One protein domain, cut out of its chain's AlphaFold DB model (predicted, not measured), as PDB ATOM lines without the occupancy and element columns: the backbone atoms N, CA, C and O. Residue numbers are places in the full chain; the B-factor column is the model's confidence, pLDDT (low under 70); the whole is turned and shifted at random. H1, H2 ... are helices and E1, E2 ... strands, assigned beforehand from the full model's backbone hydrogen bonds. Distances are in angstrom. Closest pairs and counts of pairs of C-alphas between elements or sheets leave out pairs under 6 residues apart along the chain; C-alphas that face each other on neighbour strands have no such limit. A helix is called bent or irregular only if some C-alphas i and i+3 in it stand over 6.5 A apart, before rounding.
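What this domain is: This is residues 239 to 282 of the 302 residues of an uncharacterized protein of Phytohabitans rumicis (UniProt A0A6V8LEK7). A long, two-stranded hairpin, E1 and E2, makes most of the longest axis, and after E2 the long link of residues 259 to 273 folds back along the hairpin to a short helix, H1. H1 comes near the hairpin with its residues 275 to 279, in a loose arrangement in which H1 and E1 stay apart. The printed part has 44 residues, with two named strands and one named helix in the order E1, E2, H1; the sheet has the order E1, E2 and is antiparallel, and the class is mixed, helices and strands. The whole is only just compact, close to loose, with a radius of gyration of the C-alphas of 10.6 A, and it is only just elongated, with spans of 29 by 19 by 16 A.

Where its parts are: Strand E1 is residues 241 to 247, 19.2 A from first to last C-alpha, and C-alpha 241 is at (105.053, 148.235, 76.339). Strand E2 is residues 251 to 258, 20.5 A long in the same measure, and is the longest strand by residues; its C-alpha 251 is at (92.533, 135.478, 80.185). Helix H1 is residues 274 to 281, 10.2 A long, and C-alpha 281 is at (91.841, 146.545, 91.463).

How they stand to each other: E1 and E2 are antiparallel neighbours and form a hairpin, with 153 degrees between their N-to-C directions. Among the C-alphas that face each other are those of Ala 242 and Gln 257, 4.1 A apart, and those of Leu 244 and Val 254, 4.4 A apart. N 243 and O 256 are within hydrogen-bond range at 2.9 A, and so are N 253 and O 245 at 2.8 A. E2 bends by 58 degrees at residue 255. H1 has 4 pairs of C-alphas within 10 A with E1 and 4 with E2, made by its residues 275 to 279. E1 and H1 are apart, with no C-alpha of the one within 8 A of the other. In H1 every O i to N i+4 pair is within hydrogen-bond range, and H1 is not bent.

The domain as a whole: The two C-alphas farthest apart are those of Gly 249 and Ala 260, at 30.4 A. The C-alphas of Asp 239 and Gln 282, the first and last printed, are 23.6 A apart. The printed part has no cut. The link from E1 to E2 is tight, with 3 residues. The link from E2 to H1 is long, with 15 residues, and its C-alphas lie 5 to 18 A from the mean of all C-alphas. The mean pLDDT of the printed part is 84.6, and no printed residue is under 70.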
ATOM      1  N   ASP A 239     111.151 150.750  77.678       83.94
ATOM      2  CA  ASP A 239     111.879 149.878  76.745       83.94
ATOM      3  C   ASP A 239     110.941 148.889  76.035       83.94
ATOM      4  O   ASP A 239     111.218 148.443  74.918       83.94
ATOM      5  N   ARG A 240     109.843 148.512  76.710       87.31
ATOM      6  CA  ARG A 240     108.831 147.564  76.236       87.31
ATOM      7  C   ARG A 240     107.457 147.940  76.790       87.31
ATOM      8  O   ARG A 240     107.339 148.206  77.984       87.31
ATOM      9  N   ALA A 241     106.426 147.913  75.950       89.56
ATOM     10  CA  ALA A 241     105.053 148.235  76.339       89.56
ATOM     11  C   ALA A 241     104.042 147.354  75.594       89.56
ATOM     12  O   ALA A 241     104.317 146.900  74.483       89.56
ATOM     13  N   ALA A 242     102.880 147.105  76.196       91.50
ATOM     14  CA  ALA A 242     101.805 146.342  75.574       91.50
ATOM     15  C   ALA A 242     100.429 146.785  76.070       91.50
ATOM     16  O   ALA A 242     100.274 147.200  77.217       91.50
ATOM     17  N   VAL A 243      99.429 146.648  75.202       90.88
ATOM     18  CA  VAL A 243      98.014 146.834  75.535       90.88
ATOM     19  C   VAL A 243      97.364 145.464  75.582       90.88
ATOM     20  O   VAL A 243      97.416 144.709  74.610       90.88
ATOM     21  N   LEU A 244      96.743 145.148  76.714       90.06
ATOM     22  CA  LEU A 244      96.042 143.891  76.928       90.06
ATOM     23  C   LEU A 244      94.538 144.139  77.041       90.06
ATOM     24  O   LEU A 244      94.107 145.107  77.663       90.06
ATOM     25  N   THR A 245      93.742 143.242  76.468       89.12
ATOM     26  CA  THR A 245      92.283 143.232  76.624       89.12
ATOM     27  C   THR A 245      91.808 141.894  77.161       89.12
ATOM     28  O   THR A 245      92.450 140.868  76.934       89.12
ATOM     29  N   ALA A 246      90.669 141.876  77.849       85.25
ATOM     30  CA  ALA A 246      90.065 140.625  78.276       85.25
ATOM     31  C   ALA A 246      89.484 139.858  77.087       85.25
ATOM     32  O   ALA A 246      88.691 140.380  76.302       85.25
ATOM     33  N   SER A 247      89.838 138.581  77.018       78.31
ATOM     34  CA  SER A 247      89.116 137.582  76.249       78.31
ATOM     35  C   SER A 247      88.288 136.741  77.222       78.31
ATOM     36  O   SER A 247      88.661 136.560  78.384       78.31
ATOM     37  N   GLY A 248      87.124 136.261  76.788       71.69
ATOM     38  CA  GLY A 248      86.258 135.445  77.642       71.69
ATOM     39  C   GLY A 248      87.024 134.275  78.278       71.69
ATOM     40  O   GLY A 248      87.843 133.638  77.620       71.69
ATOM     41  N   GLY A 249      86.763 133.990  79.560       73.50
ATOM     42  CA  GLY A 249      87.384 132.865  80.277       73.50
ATOM     43  C   GLY A 249      88.600 133.203  81.152       73.50
ATOM     44  O   GLY A 249      89.455 132.342  81.337       73.50
ATOM     45  N   GLY A 250      88.692 134.426  81.690       77.69
ATOM     46  CA  GLY A 250      89.701 134.782  82.706       77.69
ATOM     47  C   GLY A 250      91.118 134.994  82.159       77.69
ATOM     48  O   GLY A 250      92.099 134.886  82.893       77.69
ATOM     49  N   ARG A 251      91.245 135.274  80.856       84.62
ATOM     50  CA  ARG A 251      92.533 135.478  80.185       84.62
ATOM     51  C   ARG A 251      92.567 136.809  79.453       84.62
ATOM     52  O   ARG A 251      91.571 137.260  78.895       84.62
ATOM     53  N   LEU A 252      93.746 137.401  79.416       88.31
ATOM     54  CA  LEU A 252      94.048 138.585  78.637       88.31
ATOM     55  C   LEU A 252      94.642 138.195  77.278       88.31
ATOM     56  O   LEU A 252      95.231 137.128  77.101       88.31
ATOM     57  N   VAL A 253      94.480 139.067  76.296       88.69
ATOM     58  CA  VAL A 253      95.088 138.957  74.972       88.69
ATOM     59  C   VAL A 253      95.810 140.260  74.688       88.69
ATOM     60  O   VAL A 253      95.263 141.338  74.907       88.69
ATOM     61  N   VAL A 254      97.048 140.153  74.214       89.56
ATOM     62  CA  VAL A 254      97.845 141.306  73.793       89.56
ATOM     63  C   VAL A 254      97.299 141.802  72.455       89.56
ATOM     64  O   VAL A 254      97.314 141.057  71.477       89.56
ATOM     65  N   LEU A 255      96.798 143.037  72.423       88.38
ATOM     66  CA  LEU A 255      96.285 143.689  71.214       88.38
ATOM     67  C   LEU A 255      97.393 144.374  70.414       88.38
ATOM     68  O   LEU A 255      97.401 144.296  69.193       88.38
ATOM     69  N   ALA A 256      98.331 145.013  71.112       89.56
ATOM     70  CA  ALA A 256      99.495 145.667  70.528       89.56
ATOM     71  C   ALA A 256     100.676 145.596  71.498       89.56
ATOM     72  O   ALA A 256     100.485 145.530  72.716       89.56
ATOM     73  N   GLN A 257     101.894 145.626  70.959       90.62
ATOM     74  CA  GLN A 257     103.131 145.662  71.735       90.62
ATOM     75  C   GLN A 257     104.210 146.478  71.013       90.62
ATOM     76  O   GLN A 257     104.288 146.451  69.788       90.62
ATOM     77  N   SER A 258     105.065 147.157  71.775       86.31
ATOM     78  CA  SER A 258     106.188 147.963  71.287       86.31
ATOM     79  C   SER A 258     107.473 147.602  72.043       86.31
ATOM     80  O   SER A 258     107.422 147.312  73.241       86.31
ATOM     81  N   GLY A 259     108.612 147.579  71.341       82.75
ATOM     82  CA  GLY A 259     109.931 147.194  71.865       82.75
ATOM     83  C   GLY A 259     110.746 146.348  70.874       82.75
ATOM     84  O   GLY A 259     110.184 145.723  69.978       82.75
ATOM     85  N   ALA A 260     112.077 146.328  71.021       70.31
ATOM     86  CA  ALA A 260     112.980 145.626  70.092       70.31
ATOM     87  C   ALA A 260     112.835 144.089  70.121       70.31
ATOM     88  O   ALA A 260     113.034 143.433  69.102       70.31
ATOM     89  N   ASP A 261     112.433 143.530  71.268       75.62
ATOM     90  CA  ASP A 261     112.177 142.100  71.442       75.62
ATOM     91  C   ASP A 261     110.697 141.861  71.750       75.62
ATOM     92  O   ASP A 261     110.125 142.521  72.624       75.62
ATOM     93  N   ARG A 262     110.087 140.865  71.093       76.06
ATOM     94  CA  ARG A 262     108.744 140.400  71.463       76.06
ATOM     95  C   ARG A 262     108.799 139.749  72.846       76.06
ATOM     96  O   ARG A 262     109.607 138.853  73.078       76.06
ATOM     97  N   VAL A 263     107.942 140.209  73.755       81.94
ATOM     98  CA  VAL A 263     107.823 139.666  75.113       81.94
ATOM     99  C   VAL A 263     106.565 138.837  75.213       81.94
ATOM    100  O   VAL A 263     105.477 139.311  74.900       81.94
ATOM    101  N   ASP A 264     106.711 137.625  75.729       84.25
ATOM    102  CA  ASP A 264     105.571 136.808  76.119       84.25
ATOM    103  C   ASP A 264     105.027 137.331  77.452       84.25
ATOM    104  O   ASP A 264     105.477 136.909  78.513       84.25
ATOM    105  N   TRP A 265     104.115 138.303  77.415       86.19
ATOM    106  CA  TRP A 265     103.490 138.864  78.617       86.19
ATOM    107  C   TRP A 265     102.662 137.818  79.371       86.19
ATOM    108  O   TRP A 265     102.075 136.920  78.760       86.19
ATOM    109  N   GLU A 266     102.585 137.939  80.697       84.88
ATOM    110  CA  GLU A 266     101.634 137.142  81.465       84.88
ATOM    111  C   GLU A 266     100.198 137.560  81.124       84.88
ATOM    112  O   GLU A 266      99.859 138.742  81.095       84.88
ATOM    113  N   THR A 267      99.354 136.573  80.833       86.50
ATOM    114  CA  THR A 267      97.980 136.797  80.372       86.50
ATOM    115  C   THR A 267      96.927 136.053  81.180       86.50
ATOM    116  O   THR A 267      95.735 136.225  80.936       86.50
ATOM    117  N   THR A 268      97.316 135.216  82.138       84.19
ATOM    118  CA  THR A 268      96.364 134.583  83.058       84.19
ATOM    119  C   THR A 268      96.041 135.514  84.220       84.19
ATOM    120  O   THR A 268      96.956 135.947  84.914       84.19
ATOM    121  N   LEU A 269      94.754 135.771  84.469       83.19
ATOM    122  CA  LEU A 269      94.314 136.583  85.612       83.19
ATOM    123  C   LEU A 269      94.385 135.837  86.954       83.19
ATOM    124  O   LEU A 269      94.314 136.473  87.997       83.19
ATOM    125  N   ASP A 270      94.570 134.515  86.930       78.56
ATOM    126  CA  ASP A 270      94.761 133.693  88.136       78.56
ATOM    127  C   ASP A 270      96.231 133.642  88.605       78.56
ATOM    128  O   ASP A 270      96.547 132.981  89.594       78.56
ATOM    129  N   ALA A 271      97.156 134.285  87.882       76.50
ATOM    130  CA  ALA A 271      98.565 134.343  88.264       76.50
ATOM    131  C   ALA A 271      98.827 135.473  89.268       76.50
ATOM    132  O   ALA A 271      98.298 136.572  89.110       76.50
ATOM    133  N   ASP A 272      99.722 135.227  90.229       80.06
ATOM    134  CA  ASP A 272     100.267 136.238  91.150       80.06
ATOM    135  C   ASP A 272     101.186 137.208  90.378       80.06
ATOM    136  O   ASP A 272     102.411 137.051  90.316       80.06
ATOM    137  N   SER A 273     100.563 138.147  89.662       84.00
ATOM    138  CA  SER A 273     101.201 139.085  88.742       84.00
ATOM    139  C   SER A 273     100.612 140.482  88.902       84.00
ATOM    140  O   SER A 273      99.416 140.652  89.137       84.00
ATOM    141  N   ALA A 274     101.436 141.505  88.670       87.81
ATOM    142  CA  ALA A 274     100.994 142.893  88.777       87.81
ATOM    143  C   ALA A 274      99.923 143.243  87.731       87.81
ATOM    144  O   ALA A 274      99.124 144.151  87.939       87.81
ATOM    145  N   ILE A 275      99.899 142.510  86.612       88.50
ATOM    146  CA  ILE A 275      98.877 142.636  85.568       88.50
ATOM    147  C   ILE A 275      97.519 142.140  86.091       88.50
ATOM    148  O   ILE A 275      96.510 142.816  85.893       88.50
ATOM    149  N   ALA A 276      97.490 140.996  86.782       86.75
ATOM    150  CA  ALA A 276      96.272 140.467  87.397       86.75
ATOM    151  C   ALA A 276      95.757 141.388  88.515       86.75
ATOM    152  O   ALA A 276      94.566 141.702  88.547       86.75
ATOM    153  N   ASP A 277      96.652 141.906  89.359       87.12
ATOM    154  CA  ASP A 277      96.296 142.854  90.420       87.12
ATOM    155  C   ASP A 277      95.770 144.179  89.858       87.12
ATOM    156  O   ASP A 277      94.772 144.713  90.349       87.12
ATOM    157  N   ALA A 278      96.394 144.708  88.800       89.25
ATOM    158  CA  ALA A 278      95.927 145.916  88.119       89.25
ATOM    159  C   ALA A 278      94.541 145.701  87.506       89.25
ATOM    160  O   ALA A 278      93.671 146.565  87.607       89.25
ATOM    161  N   TRP A 279      94.306 144.523  86.926       89.00
ATOM    162  CA  TRP A 279      93.008 144.155  86.380       89.00
ATOM    163  C   TRP A 279      91.930 144.023  87.465       89.00
ATOM    164  O   TRP A 279      90.827 144.539  87.300       89.00
ATOM    165  N   ALA A 280      92.227 143.369  88.587       87.88
ATOM    166  CA  ALA A 280      91.264 143.178  89.670       87.88
ATOM    167  C   ALA A 280      90.949 144.486  90.416       87.88
ATOM    168  O   ALA A 280      89.789 144.770  90.713       87.88
ATOM    169  N   SER A 281      91.975 145.292  90.706       86.81
ATOM    170  CA  SER A 281      91.841 146.545  91.463       86.81
ATOM    171  C   SER A 281      91.391 147.736  90.617       86.81
ATOM    172  O   SER A 281      90.905 148.718  91.179       86.81
ATOM    173  N   GLN A 282      91.555 147.672  89.290       88.94
ATOM    174  CA  GLN A 282      91.354 148.799  88.369       88.94
ATOM    175  C   GLN A 282      92.198 150.034  88.749       88.94
ATOM    176  O   GLN A 282      91.810 151.174  88.495       88.94
TER     177      GLN A 282